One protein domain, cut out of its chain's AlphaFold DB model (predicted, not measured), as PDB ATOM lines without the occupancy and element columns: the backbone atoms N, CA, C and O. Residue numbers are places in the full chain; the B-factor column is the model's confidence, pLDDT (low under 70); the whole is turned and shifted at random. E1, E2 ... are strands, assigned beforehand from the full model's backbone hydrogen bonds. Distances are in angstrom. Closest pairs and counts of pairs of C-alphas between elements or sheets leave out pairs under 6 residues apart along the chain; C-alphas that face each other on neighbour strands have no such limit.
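AT A GLANCE: This is residues 168 to 273 of the 761 residues of the protein "Hypothetical protein" of Rotaria magnacalcarata (UniProt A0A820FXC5). The domain is a small, somewhat flattened barrel of eight strands that run roughly along its long axis, only loosely closed. One wall is the strongly twisted, curled sheet E4 E1 E8 E7 E6, the other is the sheet E3 E2 E5, and their edges come together where E5 meets E6 and, more loosely, where E3 meets E4. The printed part has 106 residues, no named helix and eight strands, E1 to E8 in order along the chain; the five-stranded sheet is mixed and the three-stranded one antiparallel. The class is all strand, with 47 residues, under half, in named strands. The whole is compact, with a radius of gyration of the C-alphas of 13.4 A, yet elongated, spanning 42 by 26 by 22 A.

IN THESE COORDINATES: E1, residues 169 to 173, begins with C-alpha 169 at (-9.493, -28.428, -11.990) and is 13.0 A long. E2, residues 179 to 183, is 13.3 A long, and E3, residues 186 to 190, is 12.7 A long. E4, residues 197 to 199, measures 6.6 A. E5, residues 211 to 216, measures 17.5 A, and E6, residues 240 to 246, measures 19.7 A. E7, residues 252 to 261, is the longest strand by residues, 28.7 A. E8, residues 268 to 273, is 15.8 A long and ends with C-alpha 273 at (4.343, -21.060, -7.551).

HOW THE PARTS SIT: E1 is antiparallel to the edge strand E4, with N 171 and O 197 at 2.8 A, within hydrogen-bond range. On to E8, E1 is parallel at 15 degrees, with N 270 and O 170 at 2.7 A. E6, E7 and E8 form a meander, each strand the antiparallel neighbour of the one before; N 271 and O 258 are 2.8 A apart, and N 243 and O 255 also 2.8 A. E2 and E3 form a hairpin, with N 181 and O 188 at 2.9 A. E2 is antiparallel to E5, with N 182 and O 213 at 2.8 A. Between the sheets, the closest C-alphas of E5 and E6, Arg 215 and Cys 245, are 5.6 A apart. Those of E3 and E4, Ile 190 and Tyr 197, are 7.1 A apart. E5 and E7 are near each other, while E5 and E8 are apart.

THE WHOLE: The C-alphas farthest apart, Asn 249 and Phe 264, are 43.2 A from each other. The printed part has no cut. The links E4 to E5 and E5 to E6 are long; in the latter, residues 232 to 233 pair antiparallel with residues 211 to 212 of E5. Mean pLDDT of the printed part is 79.1, and it is under 70 at residues 192 to 195, 203 to 209, 218 to 226 and 236 to 240.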
ATOM      1  N   PRO A 168     -13.042 -29.720 -13.949       89.81
ATOM      2  CA  PRO A 168     -13.175 -29.303 -12.553       89.81
ATOM      3  C   PRO A 168     -11.948 -28.602 -11.976       89.81
ATOM      4  O   PRO A 168     -12.092 -27.695 -11.156       89.81
ATOM      5  N   TYR A 169     -10.755 -29.015 -12.412       90.81
ATOM      6  CA  TYR A 169      -9.493 -28.428 -11.990       90.81
ATOM      7  C   TYR A 169      -8.638 -28.033 -13.192       90.81
ATOM      8  O   TYR A 169      -8.431 -28.834 -14.109       90.81
ATOM      9  N   TRP A 170      -8.116 -26.811 -13.149       91.81
ATOM     10  CA  TRP A 170      -7.037 -26.329 -14.011       91.81
ATOM     11  C   TRP A 170      -5.777 -26.214 -13.169       91.81
ATOM     12  O   TRP A 170      -5.815 -25.569 -12.128       91.81
ATOM     13  N   ILE A 171      -4.674 -26.826 -13.583       90.81
ATOM     14  CA  ILE A 171      -3.403 -26.732 -12.865       90.81
ATOM     15  C   ILE A 171      -2.417 -25.935 -13.707       90.81
ATOM     16  O   ILE A 171      -2.153 -26.283 -14.858       90.81
ATOM     17  N   VAL A 172      -1.864 -24.887 -13.103       89.81
ATOM     18  CA  VAL A 172      -0.887 -23.985 -13.715       89.81
ATOM     19  C   VAL A 172       0.408 -24.051 -12.913       89.81
ATOM     20  O   VAL A 172       0.381 -24.016 -11.681       89.81
ATOM     21  N   ASN A 173       1.544 -24.175 -13.598       89.00
ATOM     22  CA  ASN A 173       2.848 -24.365 -12.969       89.00
ATOM     23  C   ASN A 173       3.813 -23.228 -13.297       89.00
ATOM     24  O   ASN A 173       4.347 -23.165 -14.397       89.00
ATOM     25  N   TYR A 174       4.095 -22.396 -12.299       87.50
ATOM     26  CA  TYR A 174       5.064 -21.301 -12.353       87.50
ATOM     27  C   TYR A 174       6.356 -21.604 -11.583       87.50
ATOM     28  O   TYR A 174       7.116 -20.694 -11.261       87.50
ATOM     29  N   THR A 175       6.599 -22.865 -11.212       86.62
ATOM     30  CA  THR A 175       7.763 -23.230 -10.382       86.62
ATOM     31  C   THR A 175       9.058 -23.425 -11.169       86.62
ATOM     32  O   THR A 175      10.113 -23.563 -10.554       86.62
ATOM     33  N   ASP A 176       8.983 -23.492 -12.498       84.00
ATOM     34  CA  ASP A 176      10.036 -23.969 -13.404       84.00
ATOM     35  C   ASP A 176      10.495 -25.428 -13.176       84.00
ATOM     36  O   ASP A 176      11.451 -25.904 -13.798       84.00
ATOM     37  N   LEU A 177       9.820 -26.173 -12.295       87.19
ATOM     38  CA  LEU A 177      10.137 -27.562 -11.968       87.19
ATOM     39  C   LEU A 177       9.179 -28.518 -12.684       87.19
ATOM     40  O   LEU A 177       8.004 -28.212 -12.885       87.19
ATOM     41  N   ASN A 178       9.665 -29.717 -13.010       88.56
ATOM     42  CA  ASN A 178       8.797 -30.816 -13.430       88.56
ATOM     43  C   ASN A 178       8.135 -31.430 -12.192       88.56
ATOM     44  O   ASN A 178       8.821 -31.920 -11.287       88.56
ATOM     45  N   LEU A 179       6.807 -31.403 -12.156       89.44
ATOM     46  CA  LEU A 179       6.001 -31.835 -11.020       89.44
ATOM     47  C   LEU A 179       5.100 -33.009 -11.403       89.44
ATOM     48  O   LEU A 179       4.727 -33.198 -12.558       89.44
ATOM     49  N   GLU A 180       4.705 -33.784 -10.403       90.12
ATOM     50  CA  GLU A 180       3.585 -34.711 -10.506       90.12
ATOM     51  C   GLU A 180       2.546 -34.339  -9.454       90.12
ATOM     52  O   GLU A 180       2.858 -34.214  -8.264       90.12
ATOM     53  N   PHE A 181       1.312 -34.154  -9.908       89.25
ATOM     54  CA  PHE A 181       0.176 -33.780  -9.081       89.25
ATOM     55  C   PHE A 181      -0.776 -34.957  -8.937       89.25
ATOM     56  O   PHE A 181      -1.055 -35.655  -9.913       89.25
ATOM     57  N   ARG A 182      -1.295 -35.173  -7.730       88.88
ATOM     58  CA  ARG A 182      -2.261 -36.234  -7.439       88.88
ATOM     59  C   ARG A 182      -3.542 -35.666  -6.843       88.88
ATOM     60  O   ARG A 182      -3.472 -34.973  -5.830       88.88
ATOM     61  N   ILE A 183      -4.686 -36.046  -7.422       87.00
ATOM     62  CA  ILE A 183      -6.039 -35.786  -6.896       87.00
ATOM     63  C   ILE A 183      -6.781 -37.113  -6.823       87.00
ATOM     64  O   ILE A 183      -7.031 -37.749  -7.846       87.00
ATOM     65  N   GLY A 184      -7.096 -37.564  -5.610       79.00
ATOM     66  CA  GLY A 184      -7.650 -38.902  -5.415       79.00
ATOM     67  C   GLY A 184      -6.716 -39.979  -5.989       79.00
ATOM     68  O   GLY A 184      -5.588 -40.149  -5.514       79.00
ATOM     69  N   ASN A 185      -7.189 -40.694  -7.014       76.19
ATOM     70  CA  ASN A 185      -6.417 -41.708  -7.740       76.19
ATOM     71  C   ASN A 185      -5.756 -41.181  -9.024       76.19
ATOM     72  O   ASN A 185      -4.848 -41.839  -9.534       76.19
ATOM     73  N   GLU A 186      -6.160 -40.004  -9.505       81.12
ATOM     74  CA  GLU A 186      -5.606 -39.401 -10.716       81.12
ATOM     75  C   GLU A 186      -4.205 -38.873 -10.463       81.12
ATOM     76  O   GLU A 186      -3.931 -38.271  -9.417       81.12
ATOM     77  N   ARG A 187      -3.326 -39.055 -11.447       83.88
ATOM     78  CA  ARG A 187      -1.989 -38.468 -11.449       83.88
ATOM     79  C   ARG A 187      -1.743 -37.744 -12.749       83.88
ATOM     80  O   ARG A 187      -2.025 -38.272 -13.819       83.88
ATOM     81  N   VAL A 188      -1.194 -36.546 -12.634       85.12
ATOM     82  CA  VAL A 188      -0.938 -35.669 -13.769       85.12
ATOM     83  C   VAL A 188       0.511 -35.231 -13.725       85.12
ATOM     84  O   VAL A 188       0.979 -34.689 -12.724       85.12
ATOM     85  N   PHE A 189       1.219 -35.489 -14.820       85.12
ATOM     86  CA  PHE A 189       2.582 -35.019 -15.018       85.12
ATOM     87  C   PHE A 189       2.541 -33.603 -15.573       85.12
ATOM     88  O   PHE A 189       2.004 -33.357 -16.653       85.12
ATOM     89  N   ILE A 190       3.122 -32.686 -14.817       83.19
ATOM     90  CA  ILE A 190       3.122 -31.259 -15.083       83.19
ATOM     91  C   ILE A 190       4.551 -30.890 -15.467       83.19
ATOM     92  O   ILE A 190       5.462 -30.896 -14.637       83.19
ATOM     93  N   LYS A 191       4.761 -30.621 -16.752       78.56
ATOM     94  CA  LYS A 191       6.058 -30.198 -17.282       78.56
ATOM     95  C   LYS A 191       6.217 -28.689 -17.125       78.56
ATOM     96  O   LYS A 191       5.234 -27.968 -16.964       78.56
ATOM     97  N   ASN A 192       7.459 -28.219 -17.211       66.62
ATOM     98  CA  ASN A 192       7.775 -26.792 -17.294       66.62
ATOM     99  C   ASN A 192       7.490 -26.207 -18.698       66.62
ATOM    100  O   ASN A 192       8.373 -25.683 -19.368       66.62
ATOM    101  N   THR A 193       6.269 -26.376 -19.191       56.44
ATOM    102  CA  THR A 193       5.800 -25.785 -20.452       56.44
ATOM    103  C   THR A 193       4.555 -24.972 -20.144       56.44
ATOM    104  O   THR A 193       3.807 -25.390 -19.264       56.44
ATOM    105  N   GLU A 194       4.334 -23.861 -20.854       57.34
ATOM    106  CA  GLU A 194       3.225 -22.892 -20.707       57.34
ATOM    107  C   GLU A 194       1.820 -23.486 -20.979       57.34
ATOM    108  O   GLU A 194       0.984 -22.890 -21.649       57.34
ATOM    109  N   ASN A 195       1.541 -24.693 -20.489       68.12
ATOM    110  CA  ASN A 195       0.295 -25.411 -20.686       68.12
ATOM    111  C   ASN A 195      -0.483 -25.458 -19.374       68.12
ATOM    112  O   ASN A 195       0.047 -25.827 -18.324       68.12
ATOM    113  N   THR A 196      -1.778 -25.170 -19.462       83.44
ATOM    114  CA  THR A 196      -2.728 -25.445 -18.383       83.44
ATOM    115  C   THR A 196      -3.119 -26.917 -18.409       83.44
ATOM    116  O   THR A 196      -3.553 -27.437 -19.439       83.44
ATOM    117  N   TYR A 197      -2.994 -27.600 -17.271       88.62
ATOM    118  CA  TYR A 197      -3.307 -29.022 -17.152       88.62
ATOM    119  C   TYR A 197      -4.729 -29.232 -16.624       88.62
ATOM    120  O   TYR A 197      -5.088 -28.764 -15.547       88.62
ATOM    121  N   LEU A 198      -5.535 -29.965 -17.382       90.19
ATOM    122  CA  LEU A 198      -6.948 -30.235 -17.117       90.19
ATOM    123  C   LEU A 198      -7.122 -31.554 -16.365       90.19
ATOM    124  O   LEU A 198      -6.611 -32.585 -16.810       90.19
ATOM    125  N   VAL A 199      -7.856 -31.534 -15.246       88.38
ATOM    126  CA  VAL A 199      -8.060 -32.719 -14.394       88.38
ATOM    127  C   VAL A 199      -9.518 -32.873 -13.965       88.38
ATOM    128  O   VAL A 199     -10.135 -31.940 -13.447       88.38
ATOM    129  N   CYS A 200     -10.043 -34.092 -14.114       87.25
ATOM    130  CA  CYS A 200     -11.342 -34.525 -13.600       87.25
ATOM    131  C   CYS A 200     -11.188 -35.860 -12.840       87.25
ATOM    132  O   CYS A 200     -10.960 -36.886 -13.485       87.25
ATOM    133  N   PRO A 201     -11.319 -35.881 -11.499       81.88
ATOM    134  CA  PRO A 201     -11.169 -37.099 -10.698       81.88
ATOM    135  C   PRO A 201     -12.234 -38.173 -10.966       81.88
ATOM    136  O   PRO A 201     -13.391 -37.850 -11.232       81.88
ATOM    137  N   ASP A 202     -11.878 -39.456 -10.793       72.19
ATOM    138  CA  ASP A 202     -12.802 -40.614 -10.851       72.19
ATOM    139  C   ASP A 202     -14.039 -40.460  -9.962       72.19
ATOM    140  O   ASP A 202     -15.147 -40.834 -10.342       72.19
ATOM    141  N   LYS A 203     -13.836 -39.927  -8.754       67.88
ATOM    142  CA  LYS A 203     -14.869 -39.774  -7.725       67.88
ATOM    143  C   LYS A 203     -15.303 -38.323  -7.549       67.88
ATOM    144  O   LYS A 203     -15.733 -37.946  -6.457       67.88
ATOM    145  N   TYR A 204     -15.205 -37.521  -8.610       65.50
ATOM    146  CA  TYR A 204     -15.703 -36.153  -8.592       65.50
ATOM    147  C   TYR A 204     -17.173 -36.149  -8.133       65.50
ATOM    148  O   TYR A 204     -18.016 -36.784  -8.768       65.50
ATOM    149  N   LYS A 205     -17.452 -35.463  -7.009       59.38
ATOM    150  CA  LYS A 205     -18.734 -35.423  -6.265       59.38
ATOM    151  C   LYS A 205     -19.083 -36.608  -5.355       59.38
ATOM    152  O   LYS A 205     -20.234 -36.734  -4.948       59.38
ATOM    153  N   SER A 206     -18.129 -37.458  -4.985       58.75
ATOM    154  CA  SER A 206     -18.287 -38.217  -3.734       58.75
ATOM    155  C   SER A 206     -18.272 -37.237  -2.551       58.75
ATOM    156  O   SER A 206     -17.522 -36.268  -2.601       58.75
ATOM    157  N   ASP A 207     -19.065 -37.464  -1.496       53.12
ATOM    158  CA  ASP A 207     -19.190 -36.570  -0.317       53.12
ATOM    159  C   ASP A 207     -17.874 -36.348   0.473       53.12
ATOM    160  O   ASP A 207     -17.856 -35.754   1.552       53.12
ATOM    161  N   SER A 208     -16.740 -36.833  -0.037       57.66
ATOM    162  CA  SER A 208     -15.412 -36.597   0.512       57.66
ATOM    163  C   SER A 208     -14.738 -35.396  -0.146       57.66
ATOM    164  O   SER A 208     -14.594 -35.355  -1.365       57.66
ATOM    165  N   SER A 209     -14.234 -34.479   0.682       67.69
ATOM    166  CA  SER A 209     -13.333 -33.407   0.246       67.69
ATOM    167  C   SER A 209     -12.148 -33.966  -0.544       67.69
ATOM    168  O   SER A 209     -11.424 -34.855  -0.074       67.69
ATOM    169  N   GLU A 210     -11.944 -33.438  -1.750       78.44
ATOM    170  CA  GLU A 210     -10.823 -33.834  -2.598       78.44
ATOM    171  C   GLU A 210      -9.518 -33.272  -2.023       78.44
ATOM    172  O   GLU A 210      -9.427 -32.109  -1.615       78.44
ATOM    173  N   LYS A 211      -8.483 -34.117  -1.983       85.56
ATOM    174  CA  LYS A 211      -7.168 -33.756  -1.442       85.56
ATOM    175  C   LYS A 211      -6.101 -33.826  -2.524       85.56
ATOM    176  O   LYS A 211      -5.988 -34.841  -3.213       85.56
ATOM    177  N   GLY A 212      -5.303 -32.768  -2.612       87.19
ATOM    178  CA  GLY A 212      -4.154 -32.654  -3.500       87.19
ATOM    179  C   GLY A 212      -2.857 -33.109  -2.828       87.19
ATOM    180  O   GLY A 212      -2.689 -32.962  -1.613       87.19
ATOM    181  N   GLN A 213      -1.938 -33.668  -3.617       90.25
ATOM    182  CA  GLN A 213      -0.534 -33.884  -3.243       90.25
ATOM    183  C   GLN A 213       0.382 -33.604  -4.431       90.25
ATOM    184  O   GLN A 213       0.019 -33.875  -5.575       90.25
ATOM    185  N   ILE A 214       1.586 -33.113  -4.144       90.56
ATOM    186  CA  ILE A 214       2.582 -32.733  -5.149       90.56
ATOM    187  C   ILE A 214       3.883 -33.485  -4.866       90.56
ATOM    188  O   ILE A 214       4.225 -33.733  -3.708       90.56
ATOM    189  N   ARG A 215       4.618 -33.855  -5.916       88.38
ATOM    190  CA  ARG A 215       6.025 -34.260  -5.815       88.38
ATOM    191  C   ARG A 215       6.838 -33.738  -6.995       88.38
ATOM    192  O   ARG A 215       6.283 -33.419  -8.041       88.38
ATOM    193  N   LEU A 216       8.159 -33.705  -6.831       86.00
ATOM    194  CA  LEU A 216       9.091 -33.482  -7.938       86.00
ATOM    195  C   LEU A 216       9.162 -34.740  -8.810       86.00
ATOM    196  O   LEU A 216       9.235 -35.852  -8.281       86.00
ATOM    197  N   TYR A 217       9.166 -34.563 -10.127       78.50
ATOM    198  CA  TYR A 217       9.246 -35.652 -11.098       78.50
ATOM    199  C   TYR A 217      10.647 -35.734 -11.725       78.50
ATOM    200  O   TYR A 217      11.207 -34.718 -12.133       78.50
ATOM    201  N   GLY A 218      11.222 -36.941 -11.803       67.31
ATOM    202  CA  GLY A 218      12.506 -37.199 -12.475       67.31
ATOM    203  C   GLY A 218      13.777 -36.762 -11.726       67.31
ATOM    204  O   GLY A 218      14.840 -36.699 -12.335       67.31
ATOM    205  N   VAL A 219      13.696 -36.441 -10.426       61.56
ATOM    206  CA  VAL A 219      14.829 -35.900  -9.634       61.56
ATOM    207  C   VAL A 219      15.484 -36.944  -8.713       61.56
ATOM    208  O   VAL A 219      16.657 -36.814  -8.363       61.56
ATOM    209  N   THR A 220      14.766 -37.988  -8.307       56.53
ATOM    210  CA  THR A 220      15.299 -39.072  -7.467       56.53
ATOM    211  C   THR A 220      15.621 -40.285  -8.335       56.53
ATOM    212  O   THR A 220      14.764 -40.721  -9.092       56.53
ATOM    213  N   GLN A 221      16.827 -40.858  -8.209       51.06
ATOM    214  CA  GLN A 221      17.244 -42.066  -8.953       51.06
ATOM    215  C   GLN A 221      16.408 -43.317  -8.622       51.06
ATOM    216  O   GLN A 221      16.543 -44.338  -9.285       51.06
ATOM    217  N   ASP A 222      15.538 -43.227  -7.615       51.22
ATOM    218  CA  ASP A 222      14.695 -44.311  -7.142       51.22
ATOM    219  C   ASP A 222      13.229 -43.841  -7.094       51.22
ATOM    220  O   ASP A 222      12.780 -43.222  -6.126       51.22
ATOM    221  N   ASP A 223      12.466 -44.108  -8.161       51.19
ATOM    222  CA  ASP A 223      11.025 -43.794  -8.272       51.19
ATOM    223  C   ASP A 223      10.163 -44.496  -7.196       51.19
ATOM    224  O   ASP A 223       8.970 -44.201  -7.030       51.19
ATOM    225  N   SER A 224      10.767 -45.426  -6.446       47.22
ATOM    226  CA  SER A 224      10.162 -46.173  -5.344       47.22
ATOM    227  C   SER A 224      10.040 -45.358  -4.044       47.22
ATOM    228  O   SER A 224       9.102 -45.588  -3.267       47.22
ATOM    229  N   VAL A 225      10.895 -44.346  -3.823       54.25
ATOM    230  CA  VAL A 225      10.821 -43.455  -2.652       54.25
ATOM    231  C   VAL A 225       9.821 -42.333  -2.935       54.25
ATOM    232  O   VAL A 225      10.126 -41.263  -3.458       54.25
ATOM    233  N   LYS A 226       8.560 -42.605  -2.599       59.75
ATOM    234  CA  LYS A 226       7.408 -41.714  -2.785       59.75
ATOM    235  C   LYS A 226       7.482 -40.465  -1.883       59.75
ATOM    236  O   LYS A 226       6.757 -40.379  -0.894       59.75
ATOM    237  N   ASN A 227       8.295 -39.476  -2.251       77.38
ATOM    238  CA  ASN A 227       8.426 -38.177  -1.570       77.38
ATOM    239  C   ASN A 227       7.261 -37.213  -1.877       77.38
ATOM    240  O   ASN A 227       7.472 -36.087  -2.327       77.38
ATOM    241  N   TRP A 228       6.024 -37.663  -1.672       85.19
ATOM    242  CA  TRP A 228       4.858 -36.785  -1.781       85.19
ATOM    243  C   TRP A 228       4.845 -35.756  -0.658       85.19
ATOM    244  O   TRP A 228       5.188 -36.072   0.484       85.19
ATOM    245  N   SER A 229       4.366 -34.558  -0.979       88.75
ATOM    246  CA  SER A 229       3.977 -33.567   0.014       88.75
ATOM    247  C   SER A 229       2.894 -34.111   0.948       88.75
ATOM    248  O   SER A 229       2.205 -35.099   0.652       88.75
ATOM    249  N   GLU A 230       2.667 -33.406   2.051       86.69
ATOM    250  CA  GLU A 230       1.451 -33.589   2.839       86.69
ATOM    251  C   GLU A 230       0.198 -33.329   1.988       86.69
ATOM    252  O   GLU A 230       0.239 -32.643   0.959       86.69
ATOM    253  N   LYS A 231      -0.919 -33.939   2.398       87.31
ATOM    254  CA  LYS A 231      -2.217 -33.760   1.742       87.31
ATOM    255  C   LYS A 231      -2.782 -32.392   2.106       87.31
ATOM    256  O   LYS A 231      -2.975 -32.127   3.288       87.31
ATOM    257  N   PHE A 232      -3.145 -31.598   1.108       85.75
ATOM    258  CA  PHE A 232      -3.864 -30.337   1.297       85.75
ATOM    259  C   PHE A 232      -5.274 -30.422   0.701       85.75
ATOM    260  O   PHE A 232      -5.530 -31.212  -0.209       85.75
ATOM    261  N   SER A 233      -6.207 -29.653   1.262       84.62
ATOM    262  CA  SER A 233      -7.595 -29.604   0.789       84.62
ATOM    263  C   SER A 233      -7.695 -28.774  -0.487       84.62
ATOM    264  O   SER A 233      -7.099 -27.703  -0.560       84.62
ATOM    265  N   LEU A 234      -8.477 -29.241  -1.461       83.12
ATOM    266  CA  LEU A 234      -8.796 -28.475  -2.669       83.12
ATOM    267  C   LEU A 234     -10.072 -27.628  -2.525       83.12
ATOM    268  O   LEU A 234     -10.496 -26.974  -3.476       83.12
ATOM    269  N   ASP A 235     -10.718 -27.651  -1.355       73.44
ATOM    270  CA  ASP A 235     -11.998 -26.973  -1.101       73.44
ATOM    271  C   ASP A 235     -11.872 -25.589  -0.468       73.44
ATOM    272  O   ASP A 235     -12.845 -24.837  -0.444       73.44
ATOM    273  N   VAL A 236     -10.677 -25.222  -0.003       67.00
ATOM    274  CA  VAL A 236     -10.432 -23.899   0.570       67.00
ATOM    275  C   VAL A 236     -10.084 -22.932  -0.564       67.00
ATOM    276  O   VAL A 236      -9.048 -23.056  -1.208       67.00
ATOM    277  N   ILE A 237     -10.998 -22.006  -0.849       59.78
ATOM    278  CA  ILE A 237     -10.883 -21.027  -1.937       59.78
ATOM    279  C   ILE A 237     -10.201 -19.763  -1.402       59.78
ATOM    280  O   ILE A 237     -10.533 -19.311  -0.305       59.78
ATOM    281  N   LYS A 238      -9.287 -19.174  -2.185       58.44
ATOM    282  CA  LYS A 238      -8.494 -17.979  -1.831       58.44
ATOM    283  C   LYS A 238      -7.616 -18.150  -0.584       58.44
ATOM    284  O   LYS A 238      -7.262 -17.168   0.064       58.44
ATOM    285  N   SER A 239      -7.262 -19.386  -0.235       56.19
ATOM    286  CA  SER A 239      -6.201 -19.652   0.733       56.19
ATOM    287  C   SER A 239      -4.944 -20.072  -0.005       56.19
ATOM    288  O   SER A 239      -4.980 -21.040  -0.766       56.19
ATOM    289  N   ILE A 240      -3.836 -19.403   0.281       66.19
ATOM    290  CA  ILE A 240      -2.528 -19.856  -0.172       66.19
ATOM    291  C   ILE A 240      -2.046 -20.902   0.834       66.19
ATOM    292  O   ILE A 240      -1.908 -20.631   2.028       66.19
ATOM    293  N   GLY A 241      -1.892 -22.135   0.362       78.62
ATOM    294  CA  GLY A 241      -1.271 -23.227   1.103       78.62
ATOM    295  C   GLY A 241       0.193 -23.387   0.708       78.62
ATOM    296  O   GLY A 241       0.626 -22.882  -0.326       78.62
ATOM    297  N   MET A 242       0.959 -24.143   1.494       84.81
ATOM    298  CA  MET A 242       2.356 -24.436   1.180       84.81
ATOM    299  C   MET A 242       2.607 -25.945   1.197       84.81
ATOM    300  O   MET A 242       2.271 -26.638   2.157       84.81
ATOM    301  N   ALA A 243       3.197 -26.463   0.123       87.81
ATOM    302  CA  ALA A 243       3.530 -27.870  -0.048       87.81
ATOM    303  C   ALA A 243       5.051 -28.063  -0.018       87.81
ATOM    304  O   ALA A 243       5.786 -27.472  -0.809       87.81
ATOM    305  N   SER A 244       5.522 -28.926   0.885       87.56
ATOM    306  CA  SER A 244       6.935 -29.292   0.996       87.56
ATOM    307  C   SER A 244       7.246 -30.515   0.136       87.56
ATOM    308  O   SER A 244       6.708 -31.598   0.371       87.56
ATOM    309  N   CYS A 245       8.120 -30.349  -0.854       86.62
ATOM    310  CA  CYS A 245       8.573 -31.419  -1.738       86.62
ATOM    311  C   CYS A 245      10.062 -31.702  -1.508       86.62
ATOM    312  O   CYS A 245      10.887 -30.791  -1.544       86.62
ATOM    313  N   LYS A 246      10.434 -32.970  -1.299       83.56
ATOM    314  CA  LYS A 246      11.845 -33.365  -1.145       83.56
ATOM    315  C   LYS A 246      12.451 -33.717  -2.502       83.56
ATOM    316  O   LYS A 246      11.937 -34.592  -3.197       83.56
ATOM    317  N   GLY A 247      13.543 -33.048  -2.859       77.88
ATOM    318  CA  GLY A 247      14.356 -33.350  -4.036       77.88
ATOM    319  C   GLY A 247      15.599 -34.177  -3.705       77.88
ATOM    320  O   GLY A 247      15.721 -34.748  -2.620       77.88
ATOM    321  N   ALA A 248      16.544 -34.218  -4.646       74.69
ATOM    322  CA  ALA A 248      17.845 -34.853  -4.443       74.69
ATOM    323  C   ALA A 248      18.585 -34.249  -3.232       74.69
ATOM    324  O   ALA A 248      18.418 -33.069  -2.907       74.69
ATOM    325  N   ASN A 249      19.407 -35.061  -2.562       71.06
ATOM    326  CA  ASN A 249      20.192 -34.675  -1.380       71.06
ATOM    327  C   ASN A 249      19.357 -34.108  -0.212       71.06
ATOM    328  O   ASN A 249      19.845 -33.269   0.539       71.06
ATOM    329  N   ASN A 250      18.095 -34.535  -0.061       74.81
ATOM    330  CA  ASN A 250      17.150 -34.026   0.946       74.81
ATOM    331  C   ASN A 250      16.883 -32.511   0.871       74.81
ATOM    332  O   ASN A 250      16.368 -31.934   1.833       74.81
ATOM    333  N   LYS A 251      17.176 -31.859  -0.263       80.12
ATOM    334  CA  LYS A 251      16.814 -30.453  -0.463       80.12
ATOM    335  C   LYS A 251      15.294 -30.311  -0.464       80.12
ATOM    336  O   LYS A 251      14.598 -31.040  -1.173       80.12
ATOM    337  N   ILE A 252      14.790 -29.362   0.315       83.00
ATOM    338  CA  ILE A 252      13.360 -29.088   0.428       83.00
ATOM    339  C   ILE A 252      12.985 -27.965  -0.542       83.00
ATOM    340  O   ILE A 252      13.590 -26.895  -0.534       83.00
ATOM    341  N   TYR A 253      11.975 -28.220  -1.366       87.06
ATOM    342  CA  TYR A 253      11.356 -27.265  -2.275       87.06
ATOM    343  C   TYR A 253       9.978 -26.920  -1.725       87.06
ATOM    344  O   TYR A 253       9.108 -27.786  -1.635       87.06
ATOM    345  N   MET A 254       9.802 -25.666  -1.325       88.19
ATOM    346  CA  MET A 254       8.528 -25.164  -0.821       88.19
ATOM    347  C   MET A 254       7.748 -24.529  -1.970       88.19
ATOM    348  O   MET A 254       8.223 -23.586  -2.599       88.19
ATOM    349  N   ILE A 255       6.569 -25.068  -2.260       89.50
ATOM    350  CA  ILE A 255       5.701 -24.619  -3.350       89.50
ATOM    351  C   ILE A 255       4.452 -23.999  -2.729       89.50
ATOM    352  O   ILE A 255       3.773 -24.654  -1.938       89.50
ATOM    353  N   CYS A 256       4.150 -22.757  -3.086       88.69
ATOM    354  CA  CYS A 256       2.870 -22.131  -2.788       88.69
ATOM    355  C   CYS A 256       1.796 -22.710  -3.711       88.69
ATOM    356  O   CYS A 256       1.992 -22.833  -4.922       88.69
ATOM    357  N   VAL A 257       0.665 -23.072  -3.114       89.06
ATOM    358  CA  VAL A 257      -0.523 -23.594  -3.785       89.06
ATOM    359  C   VAL A 257      -1.640 -22.590  -3.558       89.06
ATOM    360  O   VAL A 257      -2.200 -22.529  -2.464       89.06
ATOM    361  N   ASP A 258      -1.951 -21.805  -4.580       87.31
ATOM    362  CA  ASP A 258      -3.088 -20.888  -4.563       87.31
ATOM    363  C   ASP A 258      -4.265 -21.520  -5.315       87.31
ATOM    364  O   ASP A 258      -4.100 -22.063  -6.410       87.31
ATOM    365  N   ILE A 259      -5.447 -21.498  -4.701       88.69
ATOM    366  CA  ILE A 259      -6.662 -22.101  -5.250       88.69
ATOM    367  C   ILE A 259      -7.700 -21.011  -5.448       88.69
ATOM    368  O   ILE A 259      -8.274 -20.471  -4.498       88.69
ATOM    369  N   GLN A 260      -7.996 -20.743  -6.711       86.94
ATOM    370  CA  GLN A 260      -8.957 -19.735  -7.123       86.94
ATOM    371  C   GLN A 260     -10.147 -20.408  -7.801       86.94
ATOM    372  O   GLN A 260     -10.003 -21.400  -8.511       86.94
ATOM    373  N   THR A 261     -11.352 -19.899  -7.574       86.31
ATOM    374  CA  THR A 261     -12.530 -20.345  -8.321       86.31
ATOM    375  C   THR A 261     -12.692 -19.462  -9.544       86.31
ATOM    376  O   THR A 261     -12.692 -18.242  -9.405       86.31
ATOM    377  N   SER A 262     -12.847 -20.093 -10.707       85.25
ATOM    378  CA  SER A 262     -13.189 -19.416 -11.960       85.25
ATOM    379  C   SER A 262     -14.414 -18.518 -11.800       85.25
ATOM    380  O   SER A 262     -15.324 -18.798 -11.009       85.25
ATOM    381  N   SER A 263     -14.482 -17.468 -12.606       82.12
ATOM    382  CA  SER A 263     -15.616 -16.547 -12.669       82.12
ATOM    383  C   SER A 263     -16.965 -17.243 -12.903       82.12
ATOM    384  O   SER A 263     -17.996 -16.817 -12.365       82.12
ATOM    385  N   PHE A 264     -16.969 -18.344 -13.656       77.44
ATOM    386  CA  PHE A 264     -18.144 -19.166 -13.952       77.44
ATOM    387  C   PHE A 264     -18.438 -20.242 -12.889       77.44
ATOM    388  O   PHE A 264     -19.449 -20.938 -12.981       77.44
ATOM    389  N   GLY A 265     -17.604 -20.376 -11.853       79.12
ATOM    390  CA  GLY A 265     -17.899 -21.142 -10.636       79.12
ATOM    391  C   GLY A 265     -17.824 -22.668 -10.746       79.12
ATOM    392  O   GLY A 265     -18.027 -23.344  -9.738       79.12
ATOM    393  N   LEU A 266     -17.546 -23.220 -11.930       83.50
ATOM    394  CA  LEU A 266     -17.496 -24.673 -12.164       83.50
ATOM    395  C   LEU A 266     -16.074 -25.242 -12.074       83.50
ATOM    396  O   LEU A 266     -15.898 -26.417 -11.749       83.50
ATOM    397  N   THR A 267     -15.065 -24.406 -12.319       87.31
ATOM    398  CA  THR A 267     -13.653 -24.795 -12.304       87.31
ATOM    399  C   THR A 267     -12.903 -24.139 -11.152       87.31
ATOM    400  O   THR A 267     -13.090 -22.952 -10.871       87.31
ATOM    401  N   LYS A 268     -12.012 -24.904 -10.518       89.94
ATOM    402  CA  LYS A 268     -10.991 -24.402  -9.596       89.94
ATOM    403  C   LYS A 268      -9.628 -24.375 -10.289       89.94
ATOM    404  O   LYS A 268      -9.145 -25.404 -10.756       89.94
ATOM    405  N   THR A 269      -8.994 -23.215 -10.314       90.25
ATOM    406  CA  THR A 269      -7.636 -23.023 -10.820       90.25
ATOM    407  C   THR A 269      -6.650 -23.190  -9.668       90.25
ATOM    408  O   THR A 269      -6.712 -22.460  -8.681       90.25
ATOM    409  N   ILE A 270      -5.763 -24.174  -9.783       90.62
ATOM    410  CA  ILE A 270      -4.688 -24.495  -8.848       90.62
ATOM    411  C   ILE A 270      -3.395 -23.926  -9.425       90.62
ATOM    412  O   ILE A 270      -2.874 -24.422 -10.426       90.62
ATOM    413  N   ILE A 271      -2.870 -22.893  -8.784       89.06
ATOM    414  CA  ILE A 271      -1.664 -22.189  -9.205       89.06
ATOM    415  C   ILE A 271      -0.511 -22.640  -8.315       89.06
ATOM    416  O   ILE A 271      -0.515 -22.420  -7.103       89.06
ATOM    417  N   LEU A 272       0.482 -23.279  -8.928       90.12
ATOM    418  CA  LEU A 272       1.697 -23.739  -8.267       90.12
ATOM    419  C   LEU A 272       2.800 -22.717  -8.515       90.12
ATOM    420  O   LEU A 272       3.212 -22.520  -9.655       90.12
ATOM    421  N   SER A 273       3.290 -22.077  -7.461       88.94
ATOM    422  CA  SER A 273       4.343 -21.060  -7.551       88.94
ATOM    423  C   SER A 273       5.457 -21.314  -6.527       88.94
ATOM    424  O   SER A 273       5.243 -22.014  -5.535       88.94
TER     425      SER A 273